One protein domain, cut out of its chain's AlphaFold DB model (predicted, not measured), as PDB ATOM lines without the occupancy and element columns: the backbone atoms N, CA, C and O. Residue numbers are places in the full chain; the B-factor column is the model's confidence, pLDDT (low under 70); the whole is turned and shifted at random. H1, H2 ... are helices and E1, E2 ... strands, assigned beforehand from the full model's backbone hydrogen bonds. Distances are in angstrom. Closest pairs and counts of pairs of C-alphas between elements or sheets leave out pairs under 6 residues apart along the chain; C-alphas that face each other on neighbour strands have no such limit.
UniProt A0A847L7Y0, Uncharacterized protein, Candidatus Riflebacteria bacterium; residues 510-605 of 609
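This is residues 510 to 605 of the 609 residues of an uncharacterized protein of Candidatus Riflebacteria bacterium (UniProt A0A847L7Y0). One long helix, H3, runs through most of the length of the domain; H1 packs on its first half, running back against it, while E1 passes near its second half. From the far end of H3 the chain folds back as H4, turns through the short H5 beside H1, and returns as H6 next to the second half of H3; residues 531 to 537, which hold H2, stick out at one end and add to the length. The printed part has 96 residues, with the order E1, H1, H2, H3, H4, H5, H6, and its class is mostly helix. It is only just loose, close to compact, with a radius of gyration of the C-alphas of 15.3 A, and it spans 49 by 23 by 19 A.

E1, residues 512 to 514, pairs with no named strand; the C-alphas of Val 513 and Ala 561, in H3, residues 542 to 566, are its closest to that helix, 6.2 A apart. H1, residues 516 to 527, touches residues 544 to 555 of H3 at a steep tilt of 38 degrees, only just beyond shallow, opposite ways; the closest C-alphas, of Arg 525 and Met 547, are 5.9 A apart. H2, residues 532 to 536, touches no helix. H4, residues 569 to 581, and H3 touch only at the corner, and only just, with 3 pairs of C-alphas within 8 A, the closest those of Val 566 and Arg 572 at 4.7 A. H5, residues 583 to 587, touches H1, with the C-alphas of Glu 519 and Leu 585 closest at 5.7 A. H6, residues 589 to 604, touches residues 555 to 566 of H3 at a shallow tilt of 12 degrees, the same way; the closest C-alphas are those of Arg 555 and Leu 590, 6.3 A apart. H4 and H6 only just touch, with 3 pairs of C-alphas within 8 A, the closest those of Phe 579 and Gly 591 at 6.9 A, at a steep tilt of 42 degrees, opposite ways. H3, H4 and H6 form an up and down bundle, each helix running against the one before it. In H1, H2, H4, H5 and H6 every O i to N i+4 pair is within hydrogen-bond range; in H3 19 of 21 are.

E1 begins at C-alpha 512 at (1.074, 33.679, -35.481) and is 7.0 A long. H1 is 16.5 A long, H2 6.1 A, H4 18.7 A, H5 6.0 A and H6 23.5 A. H3, 35.3 A long, begins at C-alpha 542 at (29.499, 23.909, -42.077) and has a kink of 34 degrees near residue 560. H6 ends at C-alpha 604 at (0.605, 57.150, -35.621).

The C-alphas farthest apart, of Leu 537 and Gly 605, are 48.9 A apart. The printed part has no cut, and the links between its named elements are tight. The mean pLDDT of the printed part is 85.9; residues 529 to 538 and 601 to 605 are under 70.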
ATOM      1  N   ARG A 510      -5.353  36.720 -36.515       89.06
ATOM      2  CA  ARG A 510      -4.951  36.554 -37.923       89.06
ATOM      3  C   ARG A 510      -3.504  36.097 -38.062       89.06
ATOM      4  O   ARG A 510      -3.219  35.259 -38.911       89.06
ATOM      5  N   ALA A 511      -2.625  36.558 -37.175       92.25
ATOM      6  CA  ALA A 511      -1.207  36.221 -37.209       92.25
ATOM      7  C   ALA A 511      -0.787  35.165 -36.169       92.25
ATOM      8  O   ALA A 511      -1.431  34.943 -35.142       92.25
ATOM      9  N   MET A 512       0.353  34.527 -36.429       94.69
ATOM     10  CA  MET A 512       1.074  33.679 -35.481       94.69
ATOM     11  C   MET A 512       2.575  33.887 -35.672       94.69
ATOM     12  O   MET A 512       3.053  33.905 -36.805       94.69
ATOM     13  N   VAL A 513       3.316  34.027 -34.573       95.94
ATOM     14  CA  VAL A 513       4.762  34.297 -34.606       95.94
ATOM     15  C   VAL A 513       5.504  33.313 -33.707       95.94
ATOM     16  O   VAL A 513       5.163  33.172 -32.535       95.94
ATOM     17  N   GLU A 514       6.534  32.655 -34.243       95.44
ATOM     18  CA  GLU A 514       7.476  31.812 -33.493       95.44
ATOM     19  C   GLU A 514       8.786  32.586 -33.310       95.44
ATOM     20  O   GLU A 514       9.346  33.076 -34.285       95.44
ATOM     21  N   LEU A 515       9.257  32.766 -32.076       92.06
ATOM     22  CA  LEU A 515      10.479  33.549 -31.817       92.06
ATOM     23  C   LEU A 515      11.636  32.716 -31.268       92.06
ATOM     24  O   LEU A 515      12.790  33.148 -31.336       92.06
ATOM     25  N   ARG A 516      11.348  31.551 -30.678       93.50
ATOM     26  CA  ARG A 516      12.331  30.813 -29.882       93.50
ATOM     27  C   ARG A 516      13.363  30.128 -30.767       93.50
ATOM     28  O   ARG A 516      14.527  30.069 -30.378       93.50
ATOM     29  N   GLU A 517      12.974  29.642 -31.942       92.62
ATOM     30  CA  GLU A 517      13.933  29.077 -32.887       92.62
ATOM     31  C   GLU A 517      14.933  30.143 -33.344       92.62
ATOM     32  O   GLU A 517      16.142  29.928 -33.267       92.62
ATOM     33  N   PHE A 518      14.443  31.318 -33.750       94.00
ATOM     34  CA  PHE A 518      15.305  32.420 -34.175       94.00
ATOM     35  C   PHE A 518      16.274  32.850 -33.065       94.00
ATOM     36  O   PHE A 518      17.468  33.000 -33.315       94.00
ATOM     37  N   GLU A 519      15.794  32.979 -31.825       94.19
ATOM     38  CA  GLU A 519      16.636  33.297 -30.667       94.19
ATOM     39  C   GLU A 519      17.775  32.284 -30.473       94.19
ATOM     40  O   GLU A 519      18.938  32.677 -30.355       94.19
ATOM     41  N   LYS A 520      17.462  30.981 -30.481       92.38
ATOM     42  CA  LYS A 520      18.458  29.907 -30.331       92.38
ATOM     43  C   LYS A 520      19.501  29.949 -31.445       92.38
ATOM     44  O   LYS A 520      20.696  29.822 -31.177       92.38
ATOM     45  N   VAL A 521      19.056  30.193 -32.678       92.50
ATOM     46  CA  VAL A 521      19.922  30.291 -33.856       92.50
ATOM     47  C   VAL A 521      20.907  31.458 -33.722       92.50
ATOM     48  O   VAL A 521      22.114  31.269 -33.894       92.50
ATOM     49  N   VAL A 522      20.423  32.645 -33.339       93.25
ATOM     50  CA  VAL A 522      21.264  33.836 -33.130       93.25
ATOM     51  C   VAL A 522      22.249  33.624 -31.975       93.25
ATOM     52  O   VAL A 522      23.433  33.947 -32.109       93.25
ATOM     53  N   ALA A 523      21.792  33.051 -30.857       91.56
ATOM     54  CA  ALA A 523      22.632  32.777 -29.691       91.56
ATOM     55  C   ALA A 523      23.770  31.799 -30.025       91.56
ATOM     56  O   ALA A 523      24.932  32.042 -29.691       91.56
ATOM     57  N   ALA A 524      23.459  30.713 -30.734       89.56
ATOM     58  CA  ALA A 524      24.462  29.740 -31.140       89.56
ATOM     59  C   ALA A 524      25.433  30.296 -32.179       89.56
ATOM     60  O   ALA A 524      26.634  30.053 -32.055       89.56
ATOM     61  N   ARG A 525      24.970  31.117 -33.134       89.50
ATOM     62  CA  ARG A 525      25.865  31.837 -34.051       89.50
ATOM     63  C   ARG A 525      26.836  32.737 -33.286       89.50
ATOM     64  O   ARG A 525      28.026  32.745 -33.590       89.50
ATOM     65  N   ALA A 526      26.352  33.476 -32.286       86.31
ATOM     66  CA  ALA A 526      27.191  34.346 -31.463       86.31
ATOM     67  C   ALA A 526      28.246  33.555 -30.669       86.31
ATOM     68  O   ALA A 526      29.399  33.979 -30.603       86.31
ATOM     69  N   LYS A 527      27.887  32.379 -30.134       84.69
ATOM     70  CA  LYS A 527      28.815  31.474 -29.430       84.69
ATOM     71  C   LYS A 527      29.825  30.810 -30.369       84.69
ATOM     72  O   LYS A 527      30.981  30.631 -29.997       84.69
ATOM     73  N   ALA A 528      29.397  30.450 -31.575       77.19
ATOM     74  CA  ALA A 528      30.240  29.859 -32.610       77.19
ATOM     75  C   ALA A 528      31.104  30.896 -33.346       77.19
ATOM     76  O   ALA A 528      31.893  30.528 -34.219       77.19
ATOM     77  N   ARG A 529      30.963  32.191 -33.016       68.50
ATOM     78  CA  ARG A 529      31.694  33.277 -33.663       68.50
ATOM     79  C   ARG A 529      33.189  33.023 -33.534       68.50
ATOM     80  O   ARG A 529      33.753  32.982 -32.441       68.50
ATOM     81  N   GLN A 530      33.827  32.853 -34.682       61.88
ATOM     82  CA  GLN A 530      35.267  32.692 -34.750       61.88
ATOM     83  C   GLN A 530      35.919  33.951 -34.160       61.88
ATOM     84  O   GLN A 530      35.482  35.067 -34.450       61.88
ATOM     85  N   GLY A 531      36.938  33.784 -33.307       61.19
ATOM     86  CA  GLY A 531      37.687  34.919 -32.754       61.19
ATOM     87  C   GLY A 531      38.236  35.827 -33.863       61.19
ATOM     88  O   GLY A 531      38.263  35.430 -35.025       61.19
ATOM     89  N   PHE A 532      38.710  37.028 -33.518       55.41
ATOM     90  CA  PHE A 532      39.136  38.058 -34.484       55.41
ATOM     91  C   PHE A 532      39.997  37.518 -35.645       55.41
ATOM     92  O   PHE A 532      39.715  37.795 -36.806       55.41
ATOM     93  N   ILE A 533      40.975  36.653 -35.351       57.25
ATOM     94  CA  ILE A 533      41.841  36.007 -36.355       57.25
ATOM     95  C   ILE A 533      41.072  35.026 -37.256       57.25
ATOM     96  O   ILE A 533      41.332  34.949 -38.452       57.25
ATOM     97  N   GLY A 534      40.122  34.266 -36.709       58.12
ATOM     98  CA  GLY A 534      39.280  33.358 -37.491       58.12
ATOM     99  C   GLY A 534      38.294  34.105 -38.391       58.12
ATOM    100  O   GLY A 534      38.137  33.730 -39.547       58.12
ATOM    101  N   ALA A 535      37.729  35.216 -37.910       59.97
ATOM    102  CA  ALA A 535      36.887  36.101 -38.714       59.97
ATOM    103  C   ALA A 535      37.671  36.790 -39.851       59.97
ATOM    104  O   ALA A 535      37.161  36.882 -40.969       59.97
ATOM    105  N   LEU A 536      38.916  37.213 -39.585       57.06
ATOM    106  CA  LEU A 536      39.818  37.826 -40.570       57.06
ATOM    107  C   LEU A 536      40.280  36.826 -41.645       57.06
ATOM    108  O   LEU A 536      40.448  37.196 -42.801       57.06
ATOM    109  N   LEU A 537      40.472  35.556 -41.271       61.03
ATOM    110  CA  LEU A 537      40.892  34.478 -42.177       61.03
ATOM    111  C   LEU A 537      39.722  33.678 -42.778       61.03
ATOM    112  O   LEU A 537      39.979  32.734 -43.522       61.03
ATOM    113  N   HIS A 538      38.477  34.017 -42.417       58.78
ATOM    114  CA  HIS A 538      37.220  33.412 -42.873       58.78
ATOM    115  C   HIS A 538      37.307  31.895 -43.112       58.78
ATOM    116  O   HIS A 538      37.060  31.415 -44.213       58.78
ATOM    117  N   LYS A 539      37.698  31.110 -42.097       71.44
ATOM    118  CA  LYS A 539      37.766  29.647 -42.258       71.44
ATOM    119  C   LYS A 539      36.341  29.094 -42.332       71.44
ATOM    120  O   LYS A 539      35.681  29.113 -41.295       71.44
ATOM    121  N   PRO A 540      35.855  28.589 -43.478       77.50
ATOM    122  CA  PRO A 540      34.465  28.165 -43.581       77.50
ATOM    123  C   PRO A 540      34.203  26.984 -42.646       77.50
ATOM    124  O   PRO A 540      35.039  26.083 -42.510       77.50
ATOM    125  N   ASP A 541      33.040  26.983 -42.003       85.81
ATOM    126  CA  ASP A 541      32.607  25.918 -41.102       85.81
ATOM    127  C   ASP A 541      31.137  25.589 -41.367       85.81
ATOM    128  O   ASP A 541      30.288  26.478 -41.377       85.81
ATOM    129  N   SER A 542      30.834  24.309 -41.614       87.50
ATOM    130  CA  SER A 542      29.499  23.909 -42.077       87.50
ATOM    131  C   SER A 542      28.412  24.235 -41.075       87.50
ATOM    132  O   SER A 542      27.292  24.530 -41.489       87.50
ATOM    133  N   PHE A 543      28.728  24.174 -39.785       89.06
ATOM    134  CA  PHE A 543      27.772  24.504 -38.749       89.06
ATOM    135  C   PHE A 543      27.543  26.014 -38.709       89.06
ATOM    136  O   PHE A 543      26.406  26.460 -38.844       89.06
ATOM    137  N   TYR A 544      28.612  26.811 -38.624       88.12
ATOM    138  CA  TYR A 544      28.497  28.272 -38.595       88.12
ATOM    139  C   TYR A 544      27.781  28.842 -39.832       88.12
ATOM    140  O   TYR A 544      26.851  29.636 -39.695       88.12
ATOM    141  N   ASP A 545      28.158  28.411 -41.036       89.44
ATOM    142  CA  ASP A 545      27.549  28.894 -42.279       89.44
ATOM    143  C   ASP A 545      26.061  28.532 -42.366       89.44
ATOM    144  O   ASP A 545      25.241  29.324 -42.841       89.44
ATOM    145  N   HIS A 546      25.698  27.337 -41.890       90.06
ATOM    146  CA  HIS A 546      24.302  26.929 -41.774       90.06
ATOM    147  C   HIS A 546      23.532  27.832 -40.818       90.06
ATOM    148  O   HIS A 546      22.430  28.257 -41.159       90.06
ATOM    149  N   MET A 547      24.121  28.201 -39.676       90.69
ATOM    150  CA  MET A 547      23.508  29.153 -38.746       90.69
ATOM    151  C   MET A 547      23.261  30.513 -39.398       90.69
ATOM    152  O   MET A 547      22.178  31.071 -39.233       90.69
ATOM    153  N   VAL A 548      24.211  31.026 -40.190       91.19
ATOM    154  CA  VAL A 548      24.035  32.287 -40.934       91.19
ATOM    155  C   VAL A 548      22.858  32.186 -41.911       91.19
ATOM    156  O   VAL A 548      21.972  33.043 -41.894       91.19
ATOM    157  N   ARG A 549      22.804  31.129 -42.733       92.38
ATOM    158  CA  ARG A 549      21.705  30.924 -43.697       92.38
ATOM    159  C   ARG A 549      20.356  30.713 -43.007       92.38
ATOM    160  O   ARG A 549      19.337  31.228 -43.476       92.38
ATOM    161  N   ARG A 550      20.331  29.963 -41.901       91.81
ATOM    162  CA  ARG A 550      19.111  29.679 -41.136       91.81
ATOM    163  C   ARG A 550      18.577  30.931 -40.459       91.81
ATOM    164  O   ARG A 550      17.376  31.164 -40.536       91.81
ATOM    165  N   GLU A 551      19.444  31.743 -39.857       94.06
ATOM    166  CA  GLU A 551      19.058  33.037 -39.290       94.06
ATOM    167  C   GLU A 551      18.402  33.921 -40.342       94.06
ATOM    168  O   GLU A 551      17.321  34.450 -40.103       94.06
ATOM    169  N   GLU A 552      19.017  34.037 -41.521       95.38
ATOM    170  CA  GLU A 552      18.478  34.854 -42.604       95.38
ATOM    171  C   GLU A 552      17.117  34.339 -43.089       95.38
ATOM    172  O   GLU A 552      16.171  35.115 -43.213       95.38
ATOM    173  N   THR A 553      16.983  33.023 -43.277       94.56
ATOM    174  CA  THR A 553      15.716  32.387 -43.676       94.56
ATOM    175  C   THR A 553      14.610  32.653 -42.651       94.56
ATOM    176  O   THR A 553      13.503  33.053 -43.012       94.56
ATOM    177  N   LEU A 554      14.905  32.459 -41.361       94.44
ATOM    178  CA  LEU A 554      13.953  32.713 -40.278       94.44
ATOM    179  C   LEU A 554      13.593  34.198 -40.203       94.44
ATOM    180  O   LEU A 554      12.420  34.537 -40.096       94.44
ATOM    181  N   ARG A 555      14.572  35.098 -40.330       95.06
ATOM    182  CA  ARG A 555      14.346  36.547 -40.345       95.06
ATOM    183  C   ARG A 555      13.417  36.960 -41.487       95.06
ATOM    184  O   ARG A 555      12.473  37.713 -41.253       95.06
ATOM    185  N   GLN A 556      13.653  36.460 -42.701       94.62
ATOM    186  CA  GLN A 556      12.814  36.742 -43.871       94.62
ATOM    187  C   GLN A 556      11.379  36.231 -43.695       94.62
ATOM    188  O   GLN A 556      10.443  36.925 -44.086       94.62
ATOM    189  N   ALA A 557      11.194  35.067 -43.067       93.12
ATOM    190  CA  ALA A 557       9.871  34.528 -42.756       93.12
ATOM    191  C   ALA A 557       9.160  35.302 -41.628       93.12
ATOM    192  O   ALA A 557       7.949  35.518 -41.686       93.12
ATOM    193  N   LEU A 558       9.903  35.754 -40.612       94.69
ATOM    194  CA  LEU A 558       9.344  36.416 -39.431       94.69
ATOM    195  C   LEU A 558       8.955  37.872 -39.670       94.69
ATOM    196  O   LEU A 558       7.974  38.330 -39.091       94.69
ATOM    197  N   VAL A 559       9.677  38.615 -40.514       93.06
ATOM    198  CA  VAL A 559       9.381  40.041 -40.747       93.06
ATOM    199  C   VAL A 559       7.942  40.272 -41.246       93.06
ATOM    200  O   VAL A 559       7.259  41.114 -40.658       93.06
ATOM    201  N   PRO A 560       7.429  39.558 -42.270       92.31
ATOM    202  CA  PRO A 560       6.032  39.681 -42.688       92.31
ATOM    203  C   PRO A 560       5.042  39.285 -41.586       92.31
ATOM    204  O   PRO A 560       4.107  40.041 -41.322       92.31
ATOM    205  N   ALA A 561       5.286  38.166 -40.896       92.69
ATOM    206  CA  ALA A 561       4.418  37.687 -39.818       92.69
ATOM    207  C   ALA A 561       4.327  38.698 -38.661       92.69
ATOM    208  O   ALA A 561       3.249  38.957 -38.132       92.69
ATOM    209  N   ILE A 562       5.447  39.337 -38.305       94.25
ATOM    210  CA  ILE A 562       5.485  40.373 -37.269       94.25
ATOM    211  C   ILE A 562       4.779  41.650 -37.735       94.25
ATOM    212  O   ILE A 562       4.070  42.269 -36.946       94.25
ATOM    213  N   ARG A 563       4.916  42.057 -39.005       92.12
ATOM    214  CA  ARG A 563       4.184  43.224 -39.535       92.12
ATOM    215  C   ARG A 563       2.673  43.042 -39.434       92.12
ATOM    216  O   ARG A 563       1.986  43.982 -39.037       92.12
ATOM    217  N   GLU A 564       2.177  41.853 -39.762       91.88
ATOM    218  CA  GLU A 564       0.764  41.508 -39.590       91.88
ATOM    219  C   GLU A 564       0.374  41.529 -38.106       91.88
ATOM    220  O   GLU A 564      -0.576  42.209 -37.717       91.88
ATOM    221  N   ALA A 565       1.182  40.886 -37.261       92.25
ATOM    222  CA  ALA A 565       0.964  40.799 -35.824       92.25
ATOM    223  C   ALA A 565       0.928  42.156 -35.101       92.25
ATOM    224  O   ALA A 565       0.171  42.338 -34.151       92.25
ATOM    225  N   VAL A 566       1.719  43.137 -35.548       90.38
ATOM    226  CA  VAL A 566       1.725  44.501 -34.988       90.38
ATOM    227  C   VAL A 566       0.402  45.237 -35.248       90.38
ATOM    228  O   VAL A 566       0.066  46.165 -34.508       90.38
ATOM    229  N   GLY A 567      -0.373  44.819 -36.255       89.31
ATOM    230  CA  GLY A 567      -1.735  45.306 -36.487       89.31
ATOM    231  C   GLY A 567      -2.740  44.861 -35.418       89.31
ATOM    232  O   GLY A 567      -3.798  45.473 -35.287       89.31
ATOM    233  N   GLU A 568      -2.406  43.846 -34.620       92.31
ATOM    234  CA  GLU A 568      -3.258  43.314 -33.562       92.31
ATOM    235  C   GLU A 568      -2.791  43.806 -32.179       92.31
ATOM    236  O   GLU A 568      -1.704  43.436 -31.727       92.31
ATOM    237  N   PRO A 569      -3.589  44.606 -31.438       90.50
ATOM    238  CA  PRO A 569      -3.135  45.225 -30.189       90.50
ATOM    239  C   PRO A 569      -2.618  44.234 -29.139       90.50
ATOM    240  O   PRO A 569      -1.642  44.529 -28.446       90.50
ATOM    241  N   ARG A 570      -3.261  43.063 -29.031       89.81
ATOM    242  CA  ARG A 570      -2.896  42.009 -28.074       89.81
ATOM    243  C   ARG A 570      -1.566  41.359 -28.441       89.81
ATOM    244  O   ARG A 570      -0.649  41.354 -27.623       89.81
ATOM    245  N   LEU A 571      -1.442  40.886 -29.681       93.56
ATOM    246  CA  LEU A 571      -0.233  40.224 -30.160       93.56
ATOM    247  C   LEU A 571       0.961  41.190 -30.199       93.56
ATOM    248  O   LEU A 571       2.072  40.807 -29.847       93.56
ATOM    249  N   ARG A 572       0.727  42.471 -30.510       93.12
ATOM    250  CA  ARG A 572       1.730  43.540 -30.407       93.12
ATOM    251  C   ARG A 572       2.309  43.674 -28.996       93.12
ATOM    252  O   ARG A 572       3.521  43.821 -28.856       93.12
ATOM    253  N   ALA A 573       1.468  43.636 -27.959       91.56
ATOM    254  CA  ALA A 573       1.928  43.714 -26.571       91.56
ATOM    255  C   ALA A 573       2.733  42.469 -26.164       91.56
ATOM    256  O   ALA A 573       3.780  42.596 -25.530       91.56
ATOM    257  N   ASP A 574       2.287  41.278 -26.578       93.25
ATOM    258  CA  ASP A 574       3.010  40.024 -26.329       93.25
ATOM    259  C   ASP A 574       4.367  39.983 -27.050       93.25
ATOM    260  O   ASP A 574       5.365  39.572 -26.456       93.25
ATOM    261  N   LEU A 575       4.437  40.478 -28.291       94.06
ATOM    262  CA  LEU A 575       5.688  40.634 -29.032       94.06
ATOM    263  C   LEU A 575       6.650  41.585 -28.315       94.06
ATOM    264  O   LEU A 575       7.805  41.229 -28.094       94.06
ATOM    265  N   ALA A 576       6.184  42.770 -27.912       92.44
ATOM    266  CA  ALA A 576       7.017  43.735 -27.196       92.44
ATOM    267  C   ALA A 576       7.590  43.140 -25.898       92.44
ATOM    268  O   ALA A 576       8.781  43.294 -25.622       92.44
ATOM    269  N   ALA A 577       6.773  42.399 -25.143       92.75
ATOM    270  CA  ALA A 577       7.216  41.706 -23.937       92.75
ATOM    271  C   ALA A 577       8.270  40.624 -24.236       92.75
ATOM    272  O   ALA A 577       9.267  40.531 -23.521       92.75
ATOM    273  N   ALA A 578       8.092  39.838 -25.305       92.69
ATOM    274  CA  ALA A 578       9.044  38.798 -25.695       92.69
ATOM    275  C   ALA A 578      10.417  39.375 -26.092       92.69
ATOM    276  O   ALA A 578      11.446  38.872 -25.639       92.69
ATOM    277  N   PHE A 579      10.446  40.458 -26.878       93.31
ATOM    278  CA  PHE A 579      11.695  41.139 -27.241       93.31
ATOM    279  C   PHE A 579      12.361  41.824 -26.040       93.31
ATOM    280  O   PHE A 579      13.583  41.798 -25.929       93.31
ATOM    281  N   ALA A 580      11.588  42.401 -25.115       91.94
ATOM    282  CA  ALA A 580      12.139  43.005 -23.901       91.94
ATOM    283  C   ALA A 580      12.782  41.966 -22.963       91.94
ATOM    284  O   ALA A 580      13.786  42.262 -22.317       91.94
ATOM    285  N   ALA A 581      12.224  40.753 -22.910       93.81
ATOM    286  CA  ALA A 581      12.700  39.673 -22.049       93.81
ATOM    287  C   ALA A 581      13.961  38.957 -22.571       93.81
ATOM    288  O   ALA A 581      14.625  38.272 -21.795       93.81
ATOM    289  N   SER A 582      14.304  39.097 -23.857       94.75
ATOM    290  CA  SER A 582      15.447  38.414 -24.475       94.75
ATOM    291  C   SER A 582      16.482  39.412 -25.010       94.75
ATOM    292  O   SER A 582      16.252  40.043 -26.047       94.75
ATOM    293  N   PRO A 583      17.663  39.522 -24.368       94.50
ATOM    294  CA  PRO A 583      18.771  40.316 -24.895       94.50
ATOM    295  C   PRO A 583      19.176  39.885 -26.310       94.50
ATOM    296  O   PRO A 583      19.397  40.734 -27.168       94.50
ATOM    297  N   VAL A 584      19.172  38.573 -26.579       93.94
ATOM    298  CA  VAL A 584      19.519  37.996 -27.887       93.94
ATOM    299  C   VAL A 584      18.569  38.489 -28.979       93.94
ATOM    300  O   VAL A 584      19.022  38.947 -30.028       93.94
ATOM    301  N   LEU A 585      17.254  38.439 -28.741       94.25
ATOM    302  CA  LEU A 585      16.271  38.945 -29.701       94.25
ATOM    303  C   LEU A 585      16.403  40.454 -29.888       94.25
ATOM    304  O   LEU A 585      16.411  40.924 -31.026       94.25
ATOM    305  N   ARG A 586      16.532  41.207 -28.792       94.06
ATOM    306  CA  ARG A 586      16.630  42.673 -28.800       94.06
ATOM    307  C   ARG A 586      17.840  43.183 -29.582       94.06
ATOM    308  O   ARG A 586      17.715  44.150 -30.325       94.06
ATOM    309  N   GLU A 587      18.991  42.537 -29.425       93.69
ATOM    310  CA  GLU A 587      20.258  42.946 -30.047       93.69
ATOM    311  C   GLU A 587      20.422  42.416 -31.482       93.69
ATOM    312  O   GLU A 587      21.294  42.871 -32.222       93.69
ATOM    313  N   SER A 588      19.568  41.478 -31.904       93.81
ATOM    314  CA  SER A 588      19.572  40.937 -33.265       93.81
ATOM    315  C   SER A 588      19.112  41.957 -34.320       93.81
ATOM    316  O   SER A 588      18.371  42.901 -34.037       93.81
ATOM    317  N   ALA A 589      19.456  41.701 -35.587       91.38
ATOM    318  CA  ALA A 589      18.953  42.484 -36.721       91.38
ATOM    319  C   ALA A 589      17.412  42.471 -36.818       91.38
ATOM    320  O   ALA A 589      16.803  43.456 -37.239       91.38
ATOM    321  N   LEU A 590      16.764  41.374 -36.399       93.19
ATOM    322  CA  LEU A 590      15.306  41.310 -36.304       93.19
ATOM    323  C   LEU A 590      14.791  42.268 -35.221       93.19
ATOM    324  O   LEU A 590      13.875  43.038 -35.488       93.19
ATOM    325  N   GLY A 591      15.400  42.271 -34.032       91.88
ATOM    326  CA  GLY A 591      15.025  43.160 -32.926       91.88
ATOM    327  C   GLY A 591      15.115  44.640 -33.277       91.88
ATOM    328  O   GLY A 591      14.199  45.403 -32.964       91.88
ATOM    329  N   GLN A 592      16.156  45.037 -34.009       90.06
ATOM    330  CA  GLN A 592      16.300  46.400 -34.528       90.06
ATOM    331  C   GLN A 592      15.155  46.762 -35.488       90.06
ATOM    332  O   GLN A 592      14.517  47.803 -35.327       90.06
ATOM    333  N   ALA A 593      14.827  45.878 -36.439       87.81
ATOM    334  CA  ALA A 593      13.724  46.093 -37.378       87.81
ATOM    335  C   ALA A 593      12.354  46.158 -36.676       87.81
ATOM    336  O   ALA A 593      11.509  46.987 -37.026       87.81
ATOM    337  N   VAL A 594      12.130  45.306 -35.673       88.00
ATOM    338  CA  VAL A 594      10.879  45.251 -34.903       88.00
ATOM    339  C   VAL A 594      10.720  46.470 -33.999       88.00
ATOM    340  O   VAL A 594       9.619  47.007 -33.912       88.00
ATOM    341  N   THR A 595      11.796  46.956 -33.379       85.56
ATOM    342  CA  THR A 595      11.759  48.160 -32.533       85.56
ATOM    343  C   THR A 595      11.256  49.368 -33.322       85.56
ATOM    344  O   THR A 595      10.328  50.043 -32.879       85.56
ATOM    345  N   SER A 596      11.773  49.572 -34.537       83.06
ATOM    346  CA  SER A 596      11.308  50.635 -35.435       83.06
ATOM    347  C   SER A 596       9.824  50.487 -35.801       83.06
ATOM    348  O   SER A 596       9.087  51.473 -35.810       83.06
ATOM    349  N   LEU A 597       9.352  49.257 -36.053       84.50
ATOM    350  CA  LEU A 597       7.941  48.977 -36.359       84.50
ATOM    351  C   LEU A 597       7.012  49.244 -35.163       84.50
ATOM    352  O   LEU A 597       5.919  49.787 -35.338       84.50
ATOM    353  N   LEU A 598       7.437  48.872 -33.953       82.19
ATOM    354  CA  LEU A 598       6.675  49.095 -32.725       82.19
ATOM    355  C   LEU A 598       6.602  50.587 -32.367       82.19
ATOM    356  O   LEU A 598       5.529  51.061 -31.992       82.19
ATOM    357  N   GLN A 599       7.698  51.336 -32.538       80.69
ATOM    358  CA  GLN A 599       7.757  52.782 -32.282       80.69
ATOM    359  C   GLN A 599       6.921  53.592 -33.286       80.69
ATOM    360  O   GLN A 599       6.153  54.460 -32.876       80.69
ATOM    361  N   PHE A 600       6.992  53.279 -34.586       72.19
ATOM    362  CA  PHE A 600       6.235  53.984 -35.633       72.19
ATOM    363  C   PHE A 600       4.710  53.920 -35.424       72.19
ATOM    364  O   PHE A 600       3.985  54.889 -35.638       72.19
ATOM    365  N   ARG A 601       4.190  52.784 -34.948       66.19
ATOM    366  CA  ARG A 601       2.750  52.637 -34.673       66.19
ATOM    367  C   ARG A 601       2.295  53.332 -33.390       66.19
ATOM    368  O   ARG A 601       1.115  53.662 -33.283       66.19
ATOM    369  N   GLN A 602       3.193  53.550 -32.427       63.47
ATOM    370  CA  GLN A 602       2.888  54.345 -31.233       63.47
ATOM    371  C   GLN A 602       2.743  55.834 -31.576       63.47
ATOM    372  O   GLN A 602       1.887  56.501 -31.002       63.47
ATOM    373  N   THR A 603       3.506  56.339 -32.551       62.25
ATOM    374  CA  THR A 603       3.413  57.733 -33.008       62.25
ATOM    375  C   THR A 603       2.235  57.989 -33.958       62.25
ATOM    376  O   THR A 603       1.636  59.060 -33.883       62.25
ATOM    377  N   GLU A 604       1.822  57.022 -34.790       59.06
ATOM    378  CA  GLU A 604       0.605  57.150 -35.621       59.06
ATOM    379  C   GLU A 604      -0.702  57.096 -34.811       59.06
ATOM    380  O   GLU A 604      -1.655  57.800 -35.139       59.06
ATOM    381  N   GLY A 605      -0.763  56.297 -33.740       53.34
ATOM    382  CA  GLY A 605      -1.952  56.189 -32.880       53.34
ATOM    383  C   GLY A 605      -2.212  57.409 -31.986       53.34
ATOM    384  O   GLY A 605      -3.256  57.470 -31.342       53.34
TER     385      GLY A 605